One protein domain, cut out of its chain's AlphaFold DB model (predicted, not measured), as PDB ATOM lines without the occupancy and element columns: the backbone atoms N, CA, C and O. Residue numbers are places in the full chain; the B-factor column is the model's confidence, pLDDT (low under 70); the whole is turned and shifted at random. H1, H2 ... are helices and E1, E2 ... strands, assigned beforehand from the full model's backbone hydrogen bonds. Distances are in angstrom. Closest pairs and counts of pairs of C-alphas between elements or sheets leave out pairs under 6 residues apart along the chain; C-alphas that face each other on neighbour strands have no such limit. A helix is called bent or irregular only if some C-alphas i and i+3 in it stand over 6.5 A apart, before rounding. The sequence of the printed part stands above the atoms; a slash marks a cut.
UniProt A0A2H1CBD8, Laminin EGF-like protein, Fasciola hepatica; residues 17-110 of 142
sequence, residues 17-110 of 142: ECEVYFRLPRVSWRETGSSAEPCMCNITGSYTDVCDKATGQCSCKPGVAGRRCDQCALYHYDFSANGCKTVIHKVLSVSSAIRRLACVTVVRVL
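AT A GLANCE: This is residues 17 to 110 of the 142 residues of the protein "Laminin EGF-like protein" of Fasciola hepatica (UniProt A0A2H1CBD8). Three small two-stranded hairpins follow one another in a row, E1 with E2, then E3 with E4, then E5 with E6, and one long helix, H1, sticks out from the end of the row with residues 89 to 110 standing free. At the other end lies a winding stretch with no named element, residues 17 to 28, and a loop of residues 61 to 75 fills the place between the second and the third hairpin along the chain. The printed part has 94 residues, with six named strands and then one named helix in the order E1, E2, E3, E4, E5, E6, H1; each hairpin is a separate antiparallel sheet of two strands, and the class is mixed, helices and strands. The whole is extended, with a radius of gyration of the C-alphas of 21.9 A, and is a rod whose C-alphas span 79 by 25 by 18 A, the free helix making much of that length.

IN THESE COORDINATES: The printed part begins at Glu 17, with its C-alpha at (184.738, 138.402, 164.024). E1 is residues 29 to 32, 9.9 A from first to last C-alpha, and begins with C-alpha 29 at (177.512, 150.572, 158.234). E2 is residues 35 to 38, 10.2 A long. E3 is residues 46 to 51, the longest strand by residues, and measures 9.5 A. E4 is residues 58 to 60, 5.9 A long. E5 is residues 76 to 80, 11.4 A long, and begins with C-alpha 76 at (158.385, 170.260, 164.289). E6 is residues 83 to 86, 9.7 A long. H1 is residues 89 to 110, 32.5 A long, and ends with C-alpha 110 at (151.173, 209.284, 149.958).

HOW THE PARTS SIT: E1 and E2 form a hairpin, antiparallel at 153 degrees between their directions; N 30 and O 37 are 2.8 A apart and N 37 and O 30 are 2.9 A apart, both within hydrogen-bond range. The closest C-alphas of E1 and E3 are those of Arg 30 and Cys 51, 7.1 A apart, while E2 and E3 are apart. E3 and E4 form the second hairpin, antiparallel at 167 degrees, with N 47 and O 59 within hydrogen-bond range at 2.9 A; C-alphas 46 and 60, which face each other, are 4.3 A apart. In the stretch after E4, residues 64 to 65 pair with residues 71 to 72, antiparallel. The closest C-alphas of E4 and E6 are those of Cys 60 and Gly 83, 8.0 A apart. E3 and E6 are only just apart, 8.2 A at the closest. E5 and E6 form the third hairpin, antiparallel at 150 degrees; N 77 and O 85 are within hydrogen-bond range at 2.8 A, as are N 85 and O 77 at 2.8 A. H1 is apart from E1, E2, E3, E4 and E5. In H1, 13 of 18 O i to N i+4 pairs are within hydrogen-bond range; it is neither bent nor irregular, but only just, with C-alphas 93 and 96 at 6.3 A.

THE WHOLE: The C-alphas of Glu 17 and Leu 110 are the two farthest apart, at 79.7 A. Without the free residues 89 to 110, the body of 72 residues spans 48 by 22 by 12 A, with a radius of gyration of 14.0 A. The printed part has no cut. The link from E4 to E5 is long, with 15 residues; the links E1 to E2, E5 to E6 and E6 to H1 are tight. The mean pLDDT of the printed part is 80.5, and 28 residues of this predicted model are under 70: residues 17 to 26, residue 34, residues 89 to 104 and residue 109.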
ATOM      1  N   GLU A  17     186.019 138.269 163.327       58.44
ATOM      2  CA  GLU A  17     184.738 138.402 164.024       58.44
ATOM      3  C   GLU A  17     183.655 139.132 163.208       58.44
ATOM      4  O   GLU A  17     182.462 138.952 163.456       58.44
ATOM      5  N   CYS A  18     184.039 139.924 162.202       58.50
ATOM      6  CA  CYS A  18     183.090 140.710 161.412       58.50
ATOM      7  C   CYS A  18     182.467 139.935 160.237       58.50
ATOM      8  O   CYS A  18     181.488 140.404 159.656       58.50
ATOM      9  N   GLU A  19     182.965 138.740 159.895       56.66
ATOM     10  CA  GLU A  19     182.517 137.953 158.729       56.66
ATOM     11  C   GLU A  19     181.025 137.572 158.770       56.66
ATOM     12  O   GLU A  19     180.359 137.506 157.733       56.66
ATOM     13  N   VAL A  20     180.465 137.367 159.968       61.81
ATOM     14  CA  VAL A  20     179.060 136.960 160.156       61.81
ATOM     15  C   VAL A  20     178.082 138.091 159.806       61.81
ATOM     16  O   VAL A  20     176.986 137.826 159.311       61.81
ATOM     17  N   TYR A  21     178.487 139.354 159.979       54.03
ATOM     18  CA  TYR A  21     177.647 140.524 159.694       54.03
ATOM     19  C   TYR A  21     177.587 140.883 158.200       54.03
ATOM     20  O   TYR A  21     176.577 141.420 157.738       54.03
ATOM     21  N   PHE A  22     178.605 140.518 157.412       55.84
ATOM     22  CA  PHE A  22     178.633 140.764 155.963       55.84
ATOM     23  C   PHE A  22     177.736 139.826 155.144       55.84
ATOM     24  O   PHE A  22     177.484 140.094 153.970       55.84
ATOM     25  N   ARG A  23     177.185 138.758 155.739       52.12
ATOM     26  CA  ARG A  23     176.185 137.909 155.065       52.12
ATOM     27  C   ARG A  23     174.796 138.549 154.948       52.12
ATOM     28  O   ARG A  23     173.909 137.924 154.371       52.12
ATOM     29  N   LEU A  24     174.586 139.778 155.437       56.28
ATOM     30  CA  LEU A  24     173.330 140.514 155.262       56.28
ATOM     31  C   LEU A  24     173.450 141.555 154.129       56.28
ATOM     32  O   LEU A  24     173.976 142.645 154.345       56.28
ATOM     33  N   PRO A  25     172.913 141.280 152.924       54.66
ATOM     34  CA  PRO A  25     173.136 142.086 151.716       54.66
ATOM     35  C   PRO A  25     172.439 143.462 151.692       54.66
ATOM     36  O   PRO A  25     172.334 144.071 150.630       54.66
ATOM     37  N   ARG A  26     171.902 143.955 152.816       62.03
ATOM     38  CA  ARG A  26     171.044 145.160 152.855       62.03
ATOM     39  C   ARG A  26     171.332 146.122 154.006       62.03
ATOM     40  O   ARG A  26     170.525 147.007 154.261       62.03
ATOM     41  N   VAL A  27     172.421 145.938 154.749       70.00
ATOM     42  CA  VAL A  27     172.699 146.767 155.931       70.00
ATOM     43  C   VAL A  27     173.871 147.694 155.632       70.00
ATOM     44  O   VAL A  27     174.959 147.232 155.300       70.00
ATOM     45  N   SER A  28     173.637 149.006 155.720       80.62
ATOM     46  CA  SER A  28     174.690 150.026 155.654       80.62
ATOM     47  C   SER A  28     175.371 150.183 157.019       80.62
ATOM     48  O   SER A  28     174.701 150.081 158.051       80.62
ATOM     49  N   TRP A  29     176.672 150.494 157.027       81.75
ATOM     50  CA  TRP A  29     177.512 150.572 158.234       81.75
ATOM     51  C   TRP A  29     178.260 151.909 158.348       81.75
ATOM     52  O   TRP A  29     178.596 152.524 157.334       81.75
ATOM     53  N   ARG A  30     178.538 152.325 159.587       84.44
ATOM     54  CA  ARG A  30     179.426 153.431 159.970       84.44
ATOM     55  C   ARG A  30     180.744 152.863 160.499       84.44
ATOM     56  O   ARG A  30     180.710 151.969 161.338       84.44
ATOM     57  N   GLU A  31     181.872 153.417 160.071       79.00
ATOM     58  CA  GLU A  31     183.231 153.025 160.459       79.00
ATOM     59  C   GLU A  31     183.814 154.062 161.441       79.00
ATOM     60  O   GLU A  31     183.893 155.250 161.128       79.00
ATOM     61  N   THR A  32     184.233 153.629 162.635       76.12
ATOM     62  CA  THR A  32     184.853 154.498 163.653       76.12
ATOM     63  C   THR A  32     186.211 153.935 164.071       76.12
ATOM     64  O   THR A  32     186.364 153.390 165.160       76.12
ATOM     65  N   GLY A  33     187.204 154.027 163.180       74.69
ATOM     66  CA  GLY A  33     188.599 153.615 163.413       74.69
ATOM     67  C   GLY A  33     188.811 152.099 163.511       74.69
ATOM     68  O   GLY A  33     189.519 151.526 162.693       74.69
ATOM     69  N   SER A  34     188.184 151.453 164.493       68.19
ATOM     70  CA  SER A  34     188.261 150.013 164.764       68.19
ATOM     71  C   SER A  34     186.897 149.362 165.026       68.19
ATOM     72  O   SER A  34     186.840 148.156 165.242       68.19
ATOM     73  N   SER A  35     185.799 150.128 165.024       71.12
ATOM     74  CA  SER A  35     184.434 149.609 165.188       71.12
ATOM     75  C   SER A  35     183.562 149.888 163.962       71.12
ATOM     76  O   SER A  35     183.689 150.930 163.314       71.12
ATOM     77  N   ALA A  36     182.664 148.949 163.656       77.56
ATOM     78  CA  ALA A  36     181.650 149.088 162.618       77.56
ATOM     79  C   ALA A  36     180.252 148.959 163.236       77.56
ATOM     80  O   ALA A  36     179.923 147.939 163.840       77.56
ATOM     81  N   GLU A  37     179.423 149.988 163.083       80.06
ATOM     82  CA  GLU A  37     178.068 150.034 163.647       80.06
ATOM     83  C   GLU A  37     177.021 150.136 162.534       80.06
ATOM     84  O   GLU A  37     177.230 150.862 161.558       80.06
ATOM     85  N   PRO A  38     175.869 149.454 162.642       83.50
ATOM     86  CA  PRO A  38     174.845 149.538 161.612       83.50
ATOM     87  C   PRO A  38     174.202 150.932 161.610       83.50
ATOM     88  O   PRO A  38     173.883 151.510 162.655       83.50
ATOM     89  N   CYS A  39     173.951 151.471 160.417       87.12
ATOM     90  CA  CYS A  39     173.361 152.799 160.243       87.12
ATOM     91  C   CYS A  39     171.971 152.896 160.885       87.12
ATOM     92  O   CYS A  39     171.692 153.851 161.611       87.12
ATOM     93  N   MET A  40     171.125 151.888 160.638       91.31
ATOM     94  CA  MET A  40     169.745 151.785 161.124       91.31
ATOM     95  C   MET A  40     168.875 153.024 160.823       91.31
ATOM     96  O   MET A  40     168.106 153.463 161.687       91.31
ATOM     97  N   CYS A  41     168.991 153.594 159.620       93.31
ATOM     98  CA  CYS A  41     168.171 154.729 159.192       93.31
ATOM     99  C   CYS A  41     166.677 154.372 159.168       93.31
ATOM    100  O   CYS A  41     166.288 153.289 158.729       93.31
ATOM    101  N   ASN A  42     165.831 155.289 159.632       95.31
ATOM    102  CA  ASN A  42     164.386 155.128 159.622       95.31
ATOM    103  C   ASN A  42     163.831 155.365 158.210       95.31
ATOM    104  O   ASN A  42     163.820 156.497 157.742       95.31
ATOM    105  N   ILE A  43     163.296 154.322 157.569       93.06
ATOM    106  CA  ILE A  43     162.776 154.372 156.189       93.06
ATOM    107  C   ILE A  43     161.680 155.430 155.962       93.06
ATOM    108  O   ILE A  43     161.508 155.941 154.856       93.06
ATOM    109  N   THR A  44     160.932 155.782 157.008       95.69
ATOM    110  CA  THR A  44     159.892 156.809 156.935       95.69
ATOM    111  C   THR A  44     160.512 158.202 156.959       95.69
ATOM    112  O   THR A  44     160.118 159.055 156.163       95.69
ATOM    113  N   GLY A  45     161.498 158.423 157.832       96.12
ATOM    114  CA  GLY A  45     162.108 159.731 158.078       96.12
ATOM    115  C   GLY A  45     163.360 160.040 157.255       96.12
ATOM    116  O   GLY A  45     163.750 161.204 157.182       96.12
ATOM    117  N   SER A  46     163.983 159.047 156.618       96.31
ATOM    118  CA  SER A  46     165.145 159.215 155.744       96.31
ATOM    119  C   SER A  46     164.794 159.031 154.266       96.31
ATOM    120  O   SER A  46     163.767 158.454 153.906       96.31
ATOM    121  N   TYR A  47     165.644 159.560 153.388       94.94
ATOM    122  CA  TYR A  47     165.557 159.324 151.943       94.94
ATOM    123  C   TYR A  47     166.106 157.952 151.543       94.94
ATOM    124  O   TYR A  47     165.641 157.359 150.573       94.94
ATOM    125  N   THR A  48     167.099 157.464 152.287       90.56
ATOM    126  CA  THR A  48     167.830 156.223 152.019       90.56
ATOM    127  C   THR A  48     168.125 155.479 153.318       90.56
ATOM    128  O   THR A  48     168.114 156.061 154.406       90.56
ATOM    129  N   ASP A  49     168.430 154.193 153.200       86.69
ATOM    130  CA  ASP A  49     168.947 153.318 154.258       86.69
ATOM    131  C   ASP A  49     170.473 153.433 154.450       86.69
ATOM    132  O   ASP A  49     171.027 152.926 155.428       86.69
ATOM    133  N   VAL A  50     171.144 154.141 153.538       87.00
ATOM    134  CA  VAL A  50     172.576 154.455 153.588       87.00
ATOM    135  C   VAL A  50     172.834 155.675 154.475       87.00
ATOM    136  O   VAL A  50     172.166 156.703 154.329       87.00
ATOM    137  N   CYS A  51     173.824 155.566 155.362       89.12
ATOM    138  CA  CYS A  51     174.325 156.672 156.177       89.12
ATOM    139  C   CYS A  51     175.763 157.046 155.810       89.12
ATOM    140  O   CYS A  51     176.473 156.285 155.153       89.12
ATOM    141  N   ASP A  52     176.185 158.231 156.241       90.38
ATOM    142  CA  ASP A  52     177.568 158.670 156.103       90.38
ATOM    143  C   ASP A  52     178.524 157.747 156.879       90.38
ATOM    144  O   ASP A  52     178.284 157.421 158.042       90.38
ATOM    145  N   LYS A  53     179.623 157.331 156.242       82.69
ATOM    146  CA  LYS A  53     180.527 156.323 156.811       82.69
ATOM    147  C   LYS A  53     181.253 156.795 158.069       82.69
ATOM    148  O   LYS A  53     181.479 155.981 158.954       82.69
ATOM    149  N   ALA A  54     181.606 158.077 158.161       85.19
ATOM    150  CA  ALA A  54     182.399 158.608 159.270       85.19
ATOM    151  C   ALA A  54     181.515 159.065 160.443       85.19
ATOM    152  O   ALA A  54     181.800 158.816 161.617       85.19
ATOM    153  N   THR A  55     180.403 159.732 160.138       88.19
ATOM    154  CA  THR A  55     179.487 160.331 161.122       88.19
ATOM    155  C   THR A  55     178.309 159.427 161.470       88.19
ATOM    156  O   THR A  55     177.692 159.587 162.523       88.19
ATOM    157  N   GLY A  56     177.982 158.463 160.611       91.38
ATOM    158  CA  GLY A  56     176.816 157.601 160.766       91.38
ATOM    159  C   GLY A  56     175.491 158.317 160.548       91.38
ATOM    160  O   GLY A  56     174.453 157.760 160.914       91.38
ATOM    161  N   GLN A  57     175.518 159.549 160.033       94.81
ATOM    162  CA  GLN A  57     174.338 160.381 159.850       94.81
ATOM    163  C   GLN A  57     173.556 159.931 158.616       94.81
ATOM    164  O   GLN A  57     174.091 159.841 157.510       94.81
ATOM    165  N   CYS A  58     172.272 159.653 158.808       95.50
ATOM    166  CA  CYS A  58     171.341 159.346 157.732       95.50
ATOM    167  C   CYS A  58     170.853 160.629 157.039       95.50
ATOM    168  O   CYS A  58     170.753 161.690 157.664       95.50
ATOM    169  N   SER A  59     170.495 160.524 155.757       95.81
ATOM    170  CA  SER A  59     169.902 161.635 154.997       95.81
ATOM    171  C   SER A  59     168.435 161.831 155.383       95.81
ATOM    172  O   SER A  59     167.562 161.126 154.873       95.81
ATOM    173  N   CYS A  60     168.165 162.763 156.300       97.38
ATOM    174  CA  CYS A  60     166.827 162.999 156.845       97.38
ATOM    175  C   CYS A  60     165.950 163.870 155.939       97.38
ATOM    176  O   CYS A  60     166.427 164.783 155.265       97.38
ATOM    177  N   LYS A  61     164.644 163.600 155.968       97.19
ATOM    178  CA  LYS A  61     163.601 164.404 155.323       97.19
ATOM    179  C   LYS A  61     163.384 165.743 156.047       97.19
ATOM    180  O   LYS A  61     163.830 165.910 157.185       97.19
ATOM    181  N   PRO A  62     162.674 166.707 155.429       96.62
ATOM    182  CA  PRO A  62     162.455 168.023 156.018       96.62
ATOM    183  C   PRO A  62     161.787 167.940 157.392       96.62
ATOM    184  O   PRO A  62     160.808 167.220 157.585       96.62
ATOM    185  N   GLY A  63     162.326 168.680 158.361       95.88
ATOM    186  CA  GLY A  63     161.796 168.712 159.723       95.88
ATOM    187  C   GLY A  63     162.059 167.453 160.555       95.88
ATOM    188  O   GLY A  63     161.577 167.385 161.683       95.88
ATOM    189  N   VAL A  64     162.809 166.475 160.042       97.75
ATOM    190  CA  VAL A  64     163.232 165.264 160.763       97.75
ATOM    191  C   VAL A  64     164.674 165.432 161.245       97.75
ATOM    192  O   VAL A  64     165.496 166.045 160.567       97.75
ATOM    193  N   ALA A  65     164.987 164.893 162.417       96.44
ATOM    194  CA  ALA A  65     166.290 164.982 163.063       96.44
ATOM    195  C   ALA A  65     166.701 163.654 163.721       96.44
ATOM    196  O   ALA A  65     165.974 162.661 163.702       96.44
ATOM    197  N   GLY A  66     167.895 163.662 164.320       95.56
ATOM    198  CA  GLY A  66     168.543 162.488 164.900       95.56
ATOM    199  C   GLY A  66     169.467 161.786 163.905       95.56
ATOM    200  O   GLY A  66     169.313 161.907 162.689       95.56
ATOM    201  N   ARG A  67     170.427 161.011 164.427       94.88
ATOM    202  CA  ARG A  67     171.375 160.246 163.597       94.88
ATOM    203  C   ARG A  67     170.651 159.303 162.632       94.88
ATOM    204  O   ARG A  67     171.082 159.124 161.498       94.88
ATOM    205  N   ARG A  68     169.536 158.731 163.095       95.44
ATOM    206  CA  ARG A  68     168.731 157.717 162.404       95.44
ATOM    207  C   ARG A  68     167.475 158.278 161.729       95.44
ATOM    208  O   ARG A  68     166.729 157.500 161.145       95.44
ATOM    209  N   CYS A  69     167.247 159.593 161.772       97.25
ATOM    210  CA  CYS A  69     166.045 160.247 161.237       97.25
ATOM    211  C   CYS A  69     164.727 159.706 161.822       97.25
ATOM    212  O   CYS A  69     163.753 159.488 161.104       97.25
ATOM    213  N   ASP A  70     164.709 159.437 163.123       96.44
ATOM    214  CA  ASP A  70     163.635 158.753 163.847       96.44
ATOM    215  C   ASP A  70     162.770 159.680 164.710       96.44
ATOM    216  O   ASP A  70     161.829 159.223 165.353       96.44
ATOM    217  N   GLN A  71     163.048 160.982 164.697       96.44
ATOM    218  CA  GLN A  71     162.319 161.975 165.480       96.44
ATOM    219  C   GLN A  71     162.177 163.292 164.721       96.44
ATOM    220  O   GLN A  71     162.977 163.610 163.843       96.44
ATOM    221  N   CYS A  72     161.168 164.089 165.061       97.00
ATOM    222  CA  CYS A  72     161.059 165.437 164.514       97.00
ATOM    223  C   CYS A  72     162.142 166.354 165.097       97.00
ATOM    224  O   CYS A  72     162.528 166.242 166.261       97.00
ATOM    225  N   ALA A  73     162.621 167.280 164.273       96.06
ATOM    226  CA  ALA A  73     163.476 168.369 164.707       96.06
ATOM    227  C   ALA A  73     162.744 169.272 165.713       96.06
ATOM    228  O   ALA A  73     161.513 169.276 165.808       96.06
ATOM    229  N   LEU A  74     163.505 170.099 166.433       93.94
ATOM    230  CA  LEU A  74     162.928 171.138 167.284       93.94
ATOM    231  C   LEU A  74     161.935 171.993 166.483       93.94
ATOM    232  O   LEU A  74     162.161 172.303 165.310       93.94
ATOM    233  N   TYR A  75     160.822 172.355 167.123       92.75
ATOM    234  CA  TYR A  75     159.727 173.113 166.506       92.75
ATOM    235  C   TYR A  75     159.053 172.407 165.310       92.75
ATOM    236  O   TYR A  75     158.460 173.061 164.446       92.75
ATOM    237  N   HIS A  76     159.116 171.075 165.255       94.75
ATOM    238  CA  HIS A  76     158.385 170.260 164.289       94.75
ATOM    239  C   HIS A  76     157.557 169.172 164.986       94.75
ATOM    240  O   HIS A  76     157.835 168.790 166.119       94.75
ATOM    241  N   TYR A  77     156.511 168.699 164.315       94.25
ATOM    242  CA  TYR A  77     155.563 167.701 164.805       94.25
ATOM    243  C   TYR A  77     154.991 166.881 163.640       94.25
ATOM    244  O   TYR A  77     155.237 167.205 162.481       94.25
ATOM    245  N   ASP A  78     154.199 165.849 163.944       95.19
ATOM    246  CA  ASP A  78     153.504 165.016 162.947       95.19
ATOM    247  C   ASP A  78     154.467 164.282 161.991       95.19
ATOM    248  O   ASP A  78     154.601 164.626 160.815       95.19
ATOM    249  N   PHE A  79     155.181 163.283 162.525       96.56
ATOM    250  CA  PHE A  79     156.159 162.480 161.785       96.56
ATOM    251  C   PHE A  79     155.479 161.592 160.736       96.56
ATOM    252  O   PHE A  79     154.650 160.742 161.063       96.56
ATOM    253  N   SER A  80     155.855 161.763 159.470       95.88
ATOM    254  CA  SER A  80     155.261 161.050 158.339       95.88
ATOM    255  C   SER A  80     156.295 160.757 157.245       95.88
ATOM    256  O   SER A  80     157.443 161.194 157.304       95.88
ATOM    257  N   ALA A  81     155.878 160.054 156.190       94.88
ATOM    258  CA  ALA A  81     156.715 159.742 155.031       94.88
ATOM    259  C   ALA A  81     157.204 160.989 154.268       94.88
ATOM    260  O   ALA A  81     158.139 160.884 153.481       94.88
ATOM    261  N   ASN A  82     156.610 162.160 154.508       95.00
ATOM    262  CA  ASN A  82     157.023 163.437 153.918       95.00
ATOM    263  C   ASN A  82     157.887 164.294 154.864       95.00
ATOM    264  O   ASN A  82     158.185 165.442 154.543       95.00
ATOM    265  N   GLY A  83     158.290 163.754 156.018       95.50
ATOM    266  CA  GLY A  83     159.000 164.485 157.066       95.50
ATOM    267  C   GLY A  83     158.068 164.944 158.188       95.50
ATOM    268  O   GLY A  83     157.079 164.272 158.477       95.50
ATOM    269  N   CYS A  84     158.384 166.077 158.821       96.50
ATOM    270  CA  CYS A  84     157.576 166.655 159.901       96.50
ATOM    271  C   CYS A  84     157.044 168.048 159.547       96.50
ATOM    272  O   CYS A  84     157.703 168.850 158.881       96.50
ATOM    273  N   LYS A  85     155.856 168.373 160.059       93.81
ATOM    274  CA  LYS A  85     155.246 169.704 159.958       93.81
ATOM    275  C   LYS A  85     155.932 170.669 160.919       93.81
ATOM    276  O   LYS A  85     156.199 170.328 162.063       93.81
ATOM    277  N   THR A  86     156.197 171.896 160.480       90.25
ATOM    278  CA  THR A  86     156.788 172.942 161.333       90.25
ATOM    279  C   THR A  86     155.716 173.733 162.079       90.25
ATOM    280  O   THR A  86     154.678 174.078 161.510       90.25
ATOM    281  N   VAL A  87     155.971 174.081 163.343       83.62
ATOM    282  CA  VAL A  87     155.069 174.953 164.119       83.62
ATOM    283  C   VAL A  87     155.245 176.441 163.778       83.62
ATOM    284  O   VAL A  87     154.362 177.247 164.064       83.62
ATOM    285  N   ILE A  88     156.351 176.822 163.122       73.94
ATOM    286  CA  ILE A  88     156.736 178.230 162.895       73.94
ATOM    287  C   ILE A  88     156.074 178.820 161.633       73.94
ATOM    288  O   ILE A  88     155.906 180.037 161.523       73.94
ATOM    289  N   HIS A  89     155.601 177.991 160.691       61.09
ATOM    290  CA  HIS A  89     154.990 178.473 159.437       61.09
ATOM    291  C   HIS A  89     153.697 179.277 159.624       61.09
ATOM    292  O   HIS A  89     153.273 179.973 158.698       61.09
ATOM    293  N   LYS A  90     153.089 179.257 160.817       56.22
ATOM    294  CA  LYS A  90     151.973 180.163 161.108       56.22
ATOM    295  C   LYS A  90     152.402 181.631 161.119       56.22
ATOM    296  O   LYS A  90     151.587 182.459 160.743       56.22
ATOM    297  N   VAL A  91     153.657 181.956 161.455       57.81
ATOM    298  CA  VAL A  91     154.152 183.343 161.601       57.81
ATOM    299  C   VAL A  91     154.599 183.948 160.259       57.81
ATOM    300  O   VAL A  91     154.341 185.118 159.972       57.81
ATOM    301  N   LEU A  92     155.190 183.138 159.372       55.28
ATOM    302  CA  LEU A  92     155.602 183.583 158.031       55.28
ATOM    303  C   LEU A  92     154.416 183.744 157.063       55.28
ATOM    304  O   LEU A  92     154.470 184.597 156.177       55.28
ATOM    305  N   SER A  93     153.310 183.017 157.270       52.34
ATOM    306  CA  SER A  93     152.052 183.242 156.534       52.34
ATOM    307  C   SER A  93     151.416 184.604 156.863       52.34
ATOM    308  O   SER A  93     150.876 185.273 155.982       52.34
ATOM    309  N   VAL A  94     151.589 185.105 158.096       57.47
ATOM    310  CA  VAL A  94     151.146 186.464 158.477       57.47
ATOM    311  C   VAL A  94     151.957 187.553 157.751       57.47
ATOM    312  O   VAL A  94     151.527 188.699 157.641       57.47
ATOM    313  N   SER A  95     153.113 187.213 157.171       62.84
ATOM    314  CA  SER A  95     154.050 188.189 156.606       62.84
ATOM    315  C   SER A  95     153.745 188.632 155.167       62.84
ATOM    316  O   SER A  95     154.363 189.587 154.701       62.84
ATOM    317  N   SER A  96     152.813 187.997 154.446       57.91
ATOM    318  CA  SER A  96     152.353 188.482 153.129       57.91
ATOM    319  C   SER A  96     151.137 189.409 153.253       57.91
ATOM    320  O   SER A  96     151.055 190.410 152.540       57.91
ATOM    321  N   ALA A  97     150.245 189.140 154.211       60.72
ATOM    322  CA  ALA A  97     149.111 189.999 154.542       60.72
ATOM    323  C   ALA A  97     149.568 191.309 155.203       60.72
ATOM    324  O   ALA A  97     149.141 192.377 154.772       60.72
ATOM    325  N   ILE A  98     150.504 191.253 156.163       61.31
ATOM    326  CA  ILE A  98     151.057 192.455 156.816       61.31
ATOM    327  C   ILE A  98     151.821 193.331 155.814       61.31
ATOM    328  O   ILE A  98     151.629 194.544 155.798       61.31
ATOM    329  N   ARG A  99     152.631 192.740 154.921       62.34
ATOM    330  CA  ARG A  99     153.336 193.492 153.862       62.34
ATOM    331  C   ARG A  99     152.375 194.168 152.881       62.34
ATOM    332  O   ARG A  99     152.613 195.305 152.485       62.34
ATOM    333  N   ARG A 100     151.275 193.501 152.514       62.66
ATOM    334  CA  ARG A 100     150.219 194.085 151.668       62.66
ATOM    335  C   ARG A 100     149.465 195.203 152.390       62.66
ATOM    336  O   ARG A 100     149.238 196.246 151.788       62.66
ATOM    337  N   LEU A 101     149.136 195.018 153.669       63.38
ATOM    338  CA  LEU A 101     148.478 196.029 154.501       63.38
ATOM    339  C   LEU A 101     149.353 197.279 154.667       63.38
ATOM    340  O   LEU A 101     148.867 198.378 154.423       63.38
ATOM    341  N   ALA A 102     150.642 197.112 154.977       66.50
ATOM    342  CA  ALA A 102     151.603 198.210 155.085       66.50
ATOM    343  C   ALA A 102     151.806 198.958 153.753       66.50
ATOM    344  O   ALA A 102     151.927 200.177 153.737       66.50
ATOM    345  N   CYS A 103     151.802 198.251 152.617       68.94
ATOM    346  CA  CYS A 103     151.911 198.880 151.300       68.94
ATOM    347  C   CYS A 103     150.650 199.691 150.944       68.94
ATOM    348  O   CYS A 103     150.751 200.830 150.495       68.94
ATOM    349  N   VAL A 104     149.450 199.154 151.203       68.19
ATOM    350  CA  VAL A 104     148.182 199.852 150.917       68.19
ATOM    351  C   VAL A 104     148.006 201.092 151.794       68.19
ATOM    352  O   VAL A 104     147.515 202.109 151.303       68.19
ATOM    353  N   THR A 105     148.411 201.049 153.067       70.19
ATOM    354  CA  THR A 105     148.357 202.226 153.947       70.19
ATOM    355  C   THR A 105     149.356 203.298 153.516       70.19
ATOM    356  O   THR A 105     148.967 204.457 153.409       70.19
ATOM    357  N   VAL A 106     150.596 202.931 153.174       74.19
ATOM    358  CA  VAL A 106     151.615 203.879 152.685       74.19
ATOM    359  C   VAL A 106     151.199 204.521 151.358       74.19
ATOM    360  O   VAL A 106     151.262 205.740 151.228       74.19
ATOM    361  N   VAL A 107     150.696 203.743 150.394       73.50
ATOM    362  CA  VAL A 107     150.238 204.269 149.095       73.50
ATOM    363  C   VAL A 107     149.030 205.197 149.257       73.50
ATOM    364  O   VAL A 107     148.985 206.248 148.624       73.50
ATOM    365  N   ARG A 108     148.069 204.865 150.134       72.50
ATOM    366  CA  ARG A 108     146.920 205.742 150.422       72.50
ATOM    367  C   ARG A 108     147.326 207.053 151.088       72.50
ATOM    368  O   ARG A 108     146.792 208.092 150.717       72.50
ATOM    369  N   VAL A 109     148.254 207.011 152.045       69.44
ATOM    370  CA  VAL A 109     148.749 208.209 152.741       69.44
ATOM    371  C   VAL A 109     149.533 209.101 151.778       69.44
ATOM    372  O   VAL A 109     149.256 210.292 151.708       69.44
ATOM    373  N   LEU A 110     150.429 208.529 150.968       72.94
ATOM    374  CA  LEU A 110     151.173 209.284 149.958       72.94
ATOM    375  C   LEU A 110     150.248 209.878 148.888       72.94
ATOM    376  O   LEU A 110     150.421 211.034 148.520       72.94
TER     377      LEU A 110